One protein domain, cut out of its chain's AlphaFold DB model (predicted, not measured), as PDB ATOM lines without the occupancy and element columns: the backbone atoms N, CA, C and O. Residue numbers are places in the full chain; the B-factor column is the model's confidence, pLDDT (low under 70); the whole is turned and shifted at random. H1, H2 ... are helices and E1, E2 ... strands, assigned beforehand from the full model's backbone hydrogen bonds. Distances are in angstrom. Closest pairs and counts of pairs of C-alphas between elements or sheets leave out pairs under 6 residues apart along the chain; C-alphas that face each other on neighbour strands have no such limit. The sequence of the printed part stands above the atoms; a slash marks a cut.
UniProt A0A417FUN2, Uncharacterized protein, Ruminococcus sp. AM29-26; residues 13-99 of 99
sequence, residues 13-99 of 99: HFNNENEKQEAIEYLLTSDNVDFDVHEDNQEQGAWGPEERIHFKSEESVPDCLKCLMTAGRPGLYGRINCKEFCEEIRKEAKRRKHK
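This is residues 13 to 99 of the 99 residues of an uncharacterized protein of Ruminococcus sp. AM29-26 (UniProt A0A417FUN2). A small, strongly twisted sheet of three strands has the long helix H4 packed slantwise over one face, while H1 packs on H4 and on short H3 and only grazes the sheet. The loop with H2, between E1 and E2, makes the far end. The printed part has 87 residues, with four named helices and three named strands that follow along the chain as H1 E1 H2 E2 H3 E3 H4; the sheet runs E1 E2 E3, antiparallel, and the class is mixed, helices and strands. It is compact, with a radius of gyration of the C-alphas of 13.2 A and spans of 39 by 28 by 24 A.

Find C-alpha 17 at (264.333, 166.683, 282.230); from there H1, residues 17 to 29, runs 18.2 A. Next come E1, residues 33 to 39, 15.7 A; H2, 41 to 44, 5.1 A; E2, 50 to 55, 15.6 A; H3, 63 to 66, 4.9 A; and E3, 78 to 81, 10.0 A. H4, residues 83 to 97, runs 21.2 A to C-alpha 97 at (285.545, 163.889, 276.285).

Look at N 34 and O 54, 2.9 A apart, between E1 and E2, and N 53 and O 80, 3.0 A, between E2 and E3. H4 is over E1 and E2 at a height over the sheet of 9.7 A, two layers, a helix on one face of a sheet; its closest C-alphas to E2 are Lys 83 and Glu 51, 4.8 A. H1 touches H4 with residues 24 to 28 alone, closest C-alphas Leu 28 and Ala 93, 6.7 A, a steep tilt of 68 degrees, only just short of perpendicular. H1 touches H3 at the C-alphas of Ala 23 and Leu 65, 6.3 A. H2 is apart from H4. In H1 and H4 each O i to N i+4 pair is within hydrogen-bond range; H2 and H3 are too short for one.

The C-alphas farthest apart, Gly 45 and Lys 99, are 41.7 A apart. The printed part has no cut; the link H3 to E3 is long. Residue 99 alone has pLDDT under 70.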
ATOM      1  N   HIS A  13     261.254 170.948 272.003       96.50
ATOM      2  CA  HIS A  13     260.731 171.028 273.360       96.50
ATOM      3  C   HIS A  13     260.649 169.634 273.978       96.50
ATOM      4  O   HIS A  13     260.320 168.666 273.301       96.50
ATOM      5  N   PHE A  14     260.951 169.555 275.270       96.75
ATOM      6  CA  PHE A  14     260.848 168.339 276.072       96.75
ATOM      7  C   PHE A  14     259.834 168.565 277.191       96.75
ATOM      8  O   PHE A  14     259.783 169.657 277.764       96.75
ATOM      9  N   ASN A  15     259.052 167.544 277.538       95.06
ATOM     10  CA  ASN A  15     258.048 167.661 278.595       95.06
ATOM     11  C   ASN A  15     258.695 167.714 279.984       95.06
ATOM     12  O   ASN A  15     258.132 168.282 280.920       95.06
ATOM     13  N   ASN A  16     259.867 167.093 280.138       95.50
ATOM     14  CA  ASN A  16     260.588 167.003 281.402       95.50
ATOM     15  C   ASN A  16     262.100 166.783 281.187       95.50
ATOM     16  O   ASN A  16     262.571 166.556 280.072       95.50
ATOM     17  N   GLU A  17     262.874 166.858 282.275       95.25
ATOM     18  CA  GLU A  17     264.333 166.683 282.230       95.25
ATOM     19  C   GLU A  17     264.765 165.262 281.842       95.25
ATOM     20  O   GLU A  17     265.803 165.118 281.198       95.25
ATOM     21  N   ASN A  18     263.981 164.229 282.173       95.50
ATOM     22  CA  ASN A  18     264.325 162.845 281.836       95.50
ATOM     23  C   ASN A  18     264.250 162.611 280.324       95.50
ATOM     24  O   ASN A  18     265.187 162.056 279.762       95.50
ATOM     25  N   GLU A  19     263.202 163.103 279.658       95.69
ATOM     26  CA  GLU A  19     263.083 163.044 278.193       95.69
ATOM     27  C   GLU A  19     264.236 163.774 277.502       95.69
ATOM     28  O   GLU A  19     264.814 163.265 276.542       95.69
ATOM     29  N   LYS A  20     264.603 164.963 278.005       96.31
ATOM     30  CA  LYS A  20     265.768 165.692 277.492       96.31
ATOM     31  C   LYS A  20     267.038 164.859 277.664       96.31
ATOM     32  O   LYS A  20     267.860 164.808 276.753       96.31
ATOM     33  N   GLN A  21     267.227 164.241 278.827       95.81
ATOM     34  CA  GLN A  21     268.429 163.464 279.108       95.81
ATOM     35  C   GLN A  21     268.516 162.207 278.234       95.81
ATOM     36  O   GLN A  21     269.594 161.915 277.727       95.81
ATOM     37  N   GLU A  22     267.401 161.510 278.017       96.56
ATOM     38  CA  GLU A  22     267.308 160.375 277.093       96.56
ATOM     39  C   GLU A  22     267.646 160.794 275.658       96.56
ATOM     40  O   GLU A  22     268.470 160.155 275.003       96.56
ATOM     41  N   ALA A  23     267.080 161.912 275.194       96.88
ATOM     42  CA  ALA A  23     267.386 162.471 273.884       96.88
ATOM     43  C   ALA A  23     268.883 162.776 273.740       96.88
ATOM     44  O   ALA A  23     269.511 162.353 272.773       96.88
ATOM     45  N   ILE A  24     269.472 163.483 274.710       96.75
ATOM     46  CA  ILE A  24     270.903 163.811 274.710       96.75
ATOM     47  C   ILE A  24     271.755 162.541 274.717       96.75
ATOM     48  O   ILE A  24     272.741 162.481 273.989       96.75
ATOM     49  N   GLU A  25     271.396 161.536 275.516       96.94
ATOM     50  CA  GLU A  25     272.141 160.281 275.575       96.94
ATOM     51  C   GLU A  25     272.153 159.593 274.211       96.94
ATOM     52  O   GLU A  25     273.228 159.352 273.668       96.94
ATOM     53  N   TYR A  26     270.978 159.398 273.606       97.50
ATOM     54  CA  TYR A  26     270.867 158.784 272.285       97.50
ATOM     55  C   TYR A  26     271.676 159.539 271.224       97.50
ATOM     56  O   TYR A  26     272.421 158.926 270.463       97.50
ATOM     57  N   LEU A  27     271.573 160.872 271.190       97.00
ATOM     58  CA  LEU A  27     272.288 161.713 270.222       97.00
ATOM     59  C   LEU A  27     273.813 161.618 270.356       97.00
ATOM     60  O   LEU A  27     274.519 161.815 269.372       97.00
ATOM     61  N   LEU A  28     274.323 161.354 271.559       96.50
ATOM     62  CA  LEU A  28     275.759 161.295 271.829       96.50
ATOM     63  C   LEU A  28     276.360 159.900 271.655       96.50
ATOM     64  O   LEU A  28     277.574 159.803 271.472       96.50
ATOM     65  N   THR A  29     275.553 158.841 271.745       95.81
ATOM     66  CA  THR A  29     276.041 157.453 271.724       95.81
ATOM     67  C   THR A  29     275.651 156.674 270.474       95.81
ATOM     68  O   THR A  29     276.242 155.630 270.218       95.81
ATOM     69  N   SER A  30     274.640 157.119 269.727       96.06
ATOM     70  CA  SER A  30     274.119 156.388 268.572       96.06
ATOM     71  C   SER A  30     274.865 156.726 267.281       96.06
ATOM     72  O   SER A  30     274.906 157.882 266.863       96.06
ATOM     73  N   ASP A  31     275.331 155.702 266.563       94.62
ATOM     74  CA  ASP A  31     275.906 155.842 265.213       94.62
ATOM     75  C   ASP A  31     274.861 156.228 264.141       94.62
ATOM     76  O   ASP A  31     275.202 156.530 262.986       94.62
ATOM     77  N   ASN A  32     273.572 156.212 264.503       95.69
ATOM     78  CA  ASN A  32     272.456 156.618 263.646       95.69
ATOM     79  C   ASN A  32     272.389 158.142 263.435       95.69
ATOM     80  O   ASN A  32     271.659 158.607 262.556       95.69
ATOM     81  N   VAL A  33     273.123 158.911 264.242       96.19
ATOM     82  CA  VAL A  33     272.993 160.364 264.344       96.19
ATOM     83  C   VAL A  33     274.276 161.068 263.913       96.19
ATOM     84  O   VAL A  33     275.377 160.628 264.225       96.19
ATOM     85  N   ASP A  34     274.125 162.200 263.231       96.38
ATOM     86  CA  ASP A  34     275.185 163.193 263.050       96.38
ATOM     87  C   ASP A  34     274.676 164.568 263.505       96.38
ATOM     88  O   ASP A  34     273.734 165.108 262.929       96.38
ATOM     89  N   PHE A  35     275.261 165.115 264.572       95.19
ATOM     90  CA  PHE A  35     274.888 166.408 265.160       95.19
ATOM     91  C   PHE A  35     275.895 167.530 264.853       95.19
ATOM     92  O   PHE A  35     275.735 168.654 265.345       95.19
ATOM     93  N   ASP A  36     276.945 167.259 264.074       93.69
ATOM     94  CA  ASP A  36     277.976 168.245 263.715       93.69
ATOM     95  C   ASP A  36     277.774 168.814 262.304       93.69
ATOM     96  O   ASP A  36     278.692 169.338 261.678       93.69
ATOM     97  N   VAL A  37     276.540 168.730 261.799       93.94
ATOM     98  CA  VAL A  37     276.201 169.176 260.452       93.94
ATOM     99  C   VAL A  37     275.979 170.686 260.415       93.94
ATOM    100  O   VAL A  37     275.070 171.211 261.066       93.94
ATOM    101  N   HIS A  38     276.772 171.343 259.571       92.31
ATOM    102  CA  HIS A  38     276.588 172.715 259.112       92.31
ATOM    103  C   HIS A  38     276.189 172.702 257.633       92.31
ATOM    104  O   HIS A  38     276.870 172.082 256.814       92.31
ATOM    105  N   GLU A  39     275.089 173.363 257.281       87.94
ATOM    106  CA  GLU A  39     274.618 173.475 255.901       87.94
ATOM    107  C   GLU A  39     274.570 174.938 255.452       87.94
ATOM    108  O   GLU A  39     273.776 175.728 255.970       87.94
ATOM    109  N   ASP A  40     275.352 175.275 254.425       89.06
ATOM    110  CA  ASP A  40     275.385 176.594 253.781       89.06
ATOM    111  C   ASP A  40     274.199 176.802 252.820       89.06
ATOM    112  O   ASP A  40     274.336 177.072 251.626       89.06
ATOM    113  N   ASN A  41     272.981 176.666 253.346       85.06
ATOM    114  CA  ASN A  41     271.752 176.735 252.556       85.06
ATOM    115  C   ASN A  41     271.531 178.111 251.894       85.06
ATOM    116  O   ASN A  41     270.746 178.215 250.949       85.06
ATOM    117  N   GLN A  42     272.236 179.162 252.324       85.50
ATOM    118  CA  GLN A  42     272.263 180.459 251.641       85.50
ATOM    119  C   GLN A  42     272.790 180.368 250.205       85.50
ATOM    120  O   GLN A  42     272.314 181.095 249.336       85.50
ATOM    121  N   GLU A  43     273.705 179.436 249.919       87.62
ATOM    122  CA  GLU A  43     274.208 179.198 248.559       87.62
ATOM    123  C   GLU A  43     273.142 178.566 247.652       87.62
ATOM    124  O   GLU A  43     273.262 178.567 246.429       87.62
ATOM    125  N   GLN A  44     272.064 178.064 248.258       82.25
ATOM    126  CA  GLN A  44     270.924 177.431 247.601       82.25
ATOM    127  C   GLN A  44     269.651 178.295 247.696       82.25
ATOM    128  O   GLN A  44     268.554 177.817 247.412       82.25
ATOM    129  N   GLY A  45     269.786 179.573 248.081       81.81
ATOM    130  CA  GLY A  45     268.692 180.549 248.115       81.81
ATOM    131  C   GLY A  45     267.920 180.633 249.436       81.81
ATOM    132  O   GLY A  45     266.880 181.291 249.484       81.81
ATOM    133  N   ALA A  46     268.395 179.991 250.509       84.62
ATOM    134  CA  ALA A  46     267.842 180.188 251.848       84.62
ATOM    135  C   ALA A  46     268.342 181.495 252.496       84.62
ATOM    136  O   ALA A  46     269.277 182.140 252.032       84.62
ATOM    137  N   TRP A  47     267.722 181.877 253.614       82.44
ATOM    138  CA  TRP A  47     268.034 183.122 254.330       82.44
ATOM    139  C   TRP A  47     269.383 183.109 255.066       82.44
ATOM    140  O   TRP A  47     269.862 184.162 255.478       82.44
ATOM    141  N   GLY A  48     269.983 181.937 255.268       86.81
ATOM    142  CA  GLY A  48     271.230 181.780 256.006       86.81
ATOM    143  C   GLY A  48     271.614 180.311 256.186       86.81
ATOM    144  O   GLY A  48     270.841 179.429 255.798       86.81
ATOM    145  N   PRO A  49     272.783 180.058 256.791       89.31
ATOM    146  CA  PRO A  49     273.228 178.710 257.101       89.31
ATOM    147  C   PRO A  49     272.389 178.088 258.222       89.31
ATOM    148  O   PRO A  49     271.833 178.788 259.076       89.31
ATOM    149  N   GLU A  50     272.337 176.759 258.250       89.56
ATOM    150  CA  GLU A  50     271.620 175.992 259.263       89.56
ATOM    151  C   GLU A  50     272.513 174.956 259.948       89.56
ATOM    152  O   GLU A  50     273.313 174.274 259.319       89.56
ATOM    153  N   GLU A  51     272.319 174.807 261.257       93.88
ATOM    154  CA  GLU A  51     272.892 173.717 262.046       93.88
ATOM    155  C   GLU A  51     271.821 172.649 262.241       93.88
ATOM    156  O   GLU A  51     270.699 172.961 262.677       93.88
ATOM    157  N   ARG A  52     272.164 171.403 261.923       94.38
ATOM    158  CA  ARG A  52     271.198 170.307 261.900       94.38
ATOM    159  C   ARG A  52     271.711 169.072 262.618       94.38
ATOM    160  O   ARG A  52     272.907 168.806 262.693       94.38
ATOM    161  N   ILE A  53     270.753 168.297 263.106       96.88
ATOM    162  CA  ILE A  53     270.971 166.912 263.509       96.88
ATOM    163  C   ILE A  53     270.366 166.030 262.428       96.88
ATOM    164  O   ILE A  53     269.186 166.176 262.112       96.88
ATOM    165  N   HIS A  54     271.157 165.130 261.865       97.50
ATOM    166  CA  HIS A  54     270.752 164.177 260.840       97.50
ATOM    167  C   HIS A  54     270.542 162.789 261.437       97.50
ATOM    168  O   HIS A  54     271.356 162.323 262.227       97.50
ATOM    169  N   PHE A  55     269.472 162.120 261.010       97.75
ATOM    170  CA  PHE A  55     269.151 160.742 261.377       97.75
ATOM    171  C   PHE A  55     269.182 159.865 260.127       97.75
ATOM    172  O   PHE A  55     268.537 160.188 259.124       97.75
ATOM    173  N   LYS A  56     269.923 158.753 260.171       96.75
ATOM    174  CA  LYS A  56     270.038 157.812 259.041       96.75
ATOM    175  C   LYS A  56     268.815 156.895 258.935       96.75
ATOM    176  O   LYS A  56     268.413 156.544 257.830       96.75
ATOM    177  N   SER A  57     268.208 156.547 260.068       96.00
ATOM    178  CA  SER A  57     267.043 155.663 260.189       96.00
ATOM    179  C   SER A  57     266.147 156.061 261.371       96.00
ATOM    180  O   SER A  57     266.556 156.837 262.235       96.00
ATOM    181  N   GLU A  58     264.935 155.506 261.425       94.81
ATOM    182  CA  GLU A  58     264.034 155.622 262.586       94.81
ATOM    183  C   GLU A  58     264.357 154.614 263.704       94.81
ATOM    184  O   GLU A  58     263.806 154.684 264.805       94.81
ATOM    185  N   GLU A  59     265.212 153.631 263.424       93.81
ATOM    186  CA  GLU A  59     265.411 152.490 264.310       93.81
ATOM    187  C   GLU A  59     266.011 152.928 265.653       93.81
ATOM    188  O   GLU A  59     266.985 153.684 265.724       93.81
ATOM    189  N   SER A  60     265.374 152.473 266.736       93.75
ATOM    190  CA  SER A  60     265.750 152.776 268.124       93.75
ATOM    191  C   SER A  60     265.781 154.265 268.491       93.75
ATOM    192  O   SER A  60     266.260 154.604 269.568       93.75
ATOM    193  N   VAL A  61     265.278 155.156 267.632       96.50
ATOM    194  CA  VAL A  61     265.152 156.581 267.947       96.50
ATOM    195  C   VAL A  61     264.103 156.752 269.059       96.50
ATOM    196  O   VAL A  61     262.981 156.278 268.882       96.50
ATOM    197  N   PRO A  62     264.413 157.446 270.169       96.25
ATOM    198  CA  PRO A  62     263.438 157.785 271.204       96.25
ATOM    199  C   PRO A  62     262.257 158.595 270.660       96.25
ATOM    200  O   PRO A  62     262.443 159.503 269.844       96.25
ATOM    201  N   ASP A  63     261.049 158.338 271.161       95.75
ATOM    202  CA  ASP A  63     259.830 159.018 270.697       95.75
ATOM    203  C   ASP A  63     259.906 160.542 270.871       95.75
ATOM    204  O   ASP A  63     259.446 161.295 270.007       95.75
ATOM    205  N   CYS A  64     260.576 161.013 271.930       94.38
ATOM    206  CA  CYS A  64     260.816 162.437 272.152       94.38
ATOM    207  C   CYS A  64     261.623 163.085 271.016       94.38
ATOM    208  O   CYS A  64     261.404 164.251 270.721       94.38
ATOM    209  N   LEU A  65     262.512 162.352 270.336       96.56
ATOM    210  CA  LEU A  65     263.241 162.851 269.169       96.56
ATOM    211  C   LEU A  65     262.424 162.707 267.888       96.56
ATOM    212  O   LEU A  65     262.445 163.625 267.071       96.56
ATOM    213  N   LYS A  66     261.668 161.613 267.721       95.44
ATOM    214  CA  LYS A  66     260.801 161.407 266.546       95.44
ATOM    215  C   LYS A  66     259.799 162.547 266.371       95.44
ATOM    216  O   LYS A  66     259.659 163.069 265.270       95.44
ATOM    217  N   CYS A  67     259.171 162.989 267.463       93.25
ATOM    218  CA  CYS A  67     258.216 164.102 267.459       93.25
ATOM    219  C   CYS A  67     258.835 165.455 267.064       93.25
ATOM    220  O   CYS A  67     258.113 166.364 266.659       93.25
ATOM    221  N   LEU A  68     260.157 165.600 267.187       95.38
ATOM    222  CA  LEU A  68     260.890 166.829 266.871       95.38
ATOM    223  C   LEU A  68     261.501 166.807 265.465       95.38
ATOM    224  O   LEU A  68     261.991 167.835 264.987       95.38
ATOM    225  N   MET A  69     261.507 165.646 264.802       94.69
ATOM    226  CA  MET A  69     262.066 165.507 263.465       94.69
ATOM    227  C   MET A  69     261.191 166.174 262.414       94.69
ATOM    228  O   MET A  69     259.970 166.060 262.370       94.69
ATOM    229  N   THR A  70     261.881 166.804 261.482       94.00
ATOM    230  CA  THR A  70     261.369 167.180 260.174       94.00
ATOM    231  C   THR A  70     261.806 166.146 259.142       94.00
ATOM    232  O   THR A  70     262.750 165.380 259.369       94.00
ATOM    233  N   ALA A  71     261.137 166.134 257.988       92.50
ATOM    234  CA  ALA A  71     261.472 165.230 256.895       92.50
ATOM    235  C   ALA A  71     262.952 165.349 256.491       92.50
ATOM    236  O   ALA A  71     263.506 166.455 256.418       92.50
ATOM    237  N   GLY A  72     263.580 164.206 256.213       91.00
ATOM    238  CA  GLY A  72     264.917 164.129 255.639       91.00
ATOM    239  C   GLY A  72     264.970 164.483 254.148       91.00
ATOM    240  O   GLY A  72     264.121 165.191 253.607       91.00
ATOM    241  N   ARG A  73     266.013 163.988 253.483       89.88
ATOM    242  CA  ARG A  73     266.235 164.050 252.027       89.88
ATOM    243  C   ARG A  73     266.735 162.672 251.567       89.88
ATOM    244  O   ARG A  73     267.043 161.865 252.438       89.88
ATOM    245  N   PRO A  74     266.864 162.367 250.263       91.38
ATOM    246  CA  PRO A  74     267.420 161.081 249.835       91.38
ATOM    247  C   PRO A  74     268.722 160.738 250.584       91.38
ATOM    248  O   PRO A  74     269.664 161.531 250.581       91.38
ATOM    249  N   GLY A  75     268.739 159.594 251.277       90.69
ATOM    250  CA  GLY A  75     269.850 159.152 252.134       90.69
ATOM    251  C   GLY A  75     269.774 159.557 253.616       90.69
ATOM    252  O   GLY A  75     270.626 159.127 254.385       90.69
ATOM    253  N   LEU A  76     268.774 160.340 254.033       94.44
ATOM    254  CA  LEU A  76     268.514 160.719 255.426       94.44
ATOM    255  C   LEU A  76     267.046 160.472 255.773       94.44
ATOM    256  O   LEU A  76     266.156 160.921 255.052       94.44
ATOM    257  N   TYR A  77     266.793 159.823 256.906       96.19
ATOM    258  CA  TYR A  77     265.437 159.588 257.396       96.19
ATOM    259  C   TYR A  77     264.794 160.888 257.900       96.19
ATOM    260  O   TYR A  77     263.725 161.290 257.439       96.19
ATOM    261  N   GLY A  78     265.483 161.584 258.804       96.44
ATOM    262  CA  GLY A  78     264.941 162.750 259.495       96.44
ATOM    263  C   GLY A  78     266.006 163.785 259.824       96.44
ATOM    264  O   GLY A  78     267.207 163.504 259.793       96.44
ATOM    265  N   ARG A  79     265.554 165.005 260.122       96.19
ATOM    266  CA  ARG A  79     266.411 166.127 260.522       96.19
ATOM    267  C   ARG A  79     265.795 166.909 261.670       96.19
ATOM    268  O   ARG A  79     264.598 167.173 261.640       96.19
ATOM    269  N   ILE A  80     266.599 167.371 262.619       96.50
ATOM    270  CA  ILE A  80     266.177 168.385 263.596       96.50
ATOM    271  C   ILE A  80     266.895 169.696 263.280       96.50
ATOM    272  O   ILE A  80     268.123 169.736 263.230       96.50
ATOM    273  N   ASN A  81     266.119 170.768 263.105       93.50
ATOM    274  CA  ASN A  81     266.616 172.095 262.730       93.50
ATOM    275  C   ASN A  81     266.574 173.022 263.946       93.50
ATOM    276  O   ASN A  81     265.581 173.707 264.217       93.50
ATOM    277  N   CYS A  82     267.649 173.017 264.728       95.25
ATOM    278  CA  CYS A  82     267.752 173.878 265.897       95.25
ATOM    279  C   CYS A  82     269.214 174.096 266.283       95.25
ATOM    280  O   CYS A  82     269.799 173.296 267.011       95.25
ATOM    281  N   LYS A  83     269.781 175.219 265.830       94.62
ATOM    282  CA  LYS A  83     271.157 175.621 266.152       94.62
ATOM    283  C   LYS A  83     271.446 175.619 267.645       94.62
ATOM    284  O   LYS A  83     272.434 175.037 268.071       94.62
ATOM    285  N   GLU A  84     270.550 176.203 268.429       96.25
ATOM    286  CA  GLU A  84     270.717 176.264 269.878       96.25
ATOM    287  C   GLU A  84     270.816 174.869 270.511       96.25
ATOM    288  O   GLU A  84     271.644 174.635 271.389       96.25
ATOM    289  N   PHE A  85     269.999 173.921 270.047       96.56
ATOM    290  CA  PHE A  85     270.065 172.555 270.548       96.56
ATOM    291  C   PHE A  85     271.335 171.838 270.069       96.56
ATOM    292  O   PHE A  85     271.985 171.177 270.871       96.56
ATOM    293  N   CYS A  86     271.758 172.029 268.815       96.31
ATOM    294  CA  CYS A  86     273.026 171.483 268.313       96.31
ATOM    295  C   CYS A  86     274.223 171.959 269.155       96.31
ATOM    296  O   CYS A  86     275.088 171.164 269.519       96.31
ATOM    297  N   GLU A  87     274.256 173.244 269.520       95.56
ATOM    298  CA  GLU A  87     275.294 173.814 270.382       95.56
ATOM    299  C   GLU A  87     275.307 173.177 271.782       95.56
ATOM    300  O   GLU A  87     276.384 172.861 272.294       95.56
ATOM    301  N   GLU A  88     274.135 172.927 272.377       95.88
ATOM    302  CA  GLU A  88     274.001 172.209 273.655       95.88
ATOM    303  C   GLU A  88     274.584 170.787 273.557       95.88
ATOM    304  O   GLU A  88     275.406 170.403 274.393       95.88
ATOM    305  N   ILE A  89     274.238 170.028 272.507       96.50
ATOM    306  CA  ILE A  89     274.765 168.670 272.285       96.50
ATOM    307  C   ILE A  89     276.285 168.692 272.120       96.50
ATOM    308  O   ILE A  89     276.996 167.944 272.793       96.50
ATOM    309  N   ARG A  90     276.821 169.590 271.284       95.75
ATOM    310  CA  ARG A  90     278.272 169.703 271.047       95.75
ATOM    311  C   ARG A  90     279.024 170.111 272.313       95.75
ATOM    312  O   ARG A  90     280.131 169.626 272.561       95.75
ATOM    313  N   LYS A  91     278.443 170.989 273.135       95.50
ATOM    314  CA  LYS A  91     279.007 171.381 274.432       95.50
ATOM    315  C   LYS A  91     279.046 170.198 275.399       95.50
ATOM    316  O   LYS A  91     280.072 169.979 276.045       95.50
ATOM    317  N   GLU A  92     277.972 169.418 275.469       94.88
ATOM    318  CA  GLU A  92     277.906 168.215 276.297       94.88
ATOM    319  C   GLU A  92     278.894 167.138 275.816       94.88
ATOM    320  O   GLU A  92     279.643 166.591 276.628       94.88
ATOM    321  N   ALA A  93     278.999 166.909 274.504       94.81
ATOM    322  CA  ALA A  93     279.981 166.003 273.909       94.81
ATOM    323  C   ALA A  93     281.418 166.387 274.298       94.81
ATOM    324  O   ALA A  93     282.206 165.545 274.736       94.81
ATOM    325  N   LYS A  94     281.760 167.681 274.192       94.62
ATOM    326  CA  LYS A  94     283.066 168.205 274.618       94.62
ATOM    327  C   LYS A  94     283.297 167.975 276.109       94.62
ATOM    328  O   LYS A  94     284.379 167.531 276.480       94.62
ATOM    329  N   ARG A  95     282.293 168.219 276.957       93.69
ATOM    330  CA  ARG A  95     282.386 168.001 278.408       93.69
ATOM    331  C   ARG A  95     282.663 166.537 278.761       93.69
ATOM    332  O   ARG A  95     283.463 166.291 279.656       93.69
ATOM    333  N   ARG A  96     282.037 165.579 278.068       91.25
ATOM    334  CA  ARG A  96     282.253 164.137 278.294       91.25
ATOM    335  C   ARG A  96     283.642 163.669 277.859       91.25
ATOM    336  O   ARG A  96     284.230 162.855 278.550       91.25
ATOM    337  N   LYS A  97     284.188 164.219 276.768       85.00
ATOM    338  CA  LYS A  97     285.545 163.889 276.285       85.00
ATOM    339  C   LYS A  97     286.681 164.361 277.208       85.00
ATOM    340  O   LYS A  97     287.795 163.880 277.062       85.00
ATOM    341  N   HIS A  98     286.419 165.316 278.104       73.19
ATOM    342  CA  HIS A  98     287.411 165.881 279.034       73.19
ATOM    343  C   HIS A  98     287.221 165.406 280.489       73.19
ATOM    344  O   HIS A  98     287.821 165.983 281.396       73.19
ATOM    345  N   LYS A  99     286.363 164.409 280.721       56.00
ATOM    346  CA  LYS A  99     286.229 163.708 282.004       56.00
ATOM    347  C   LYS A  99     287.013 162.408 281.970       56.00
ATOM    348  O   LYS A  99     287.542 162.055 283.044       56.00
TER     349      LYS A  99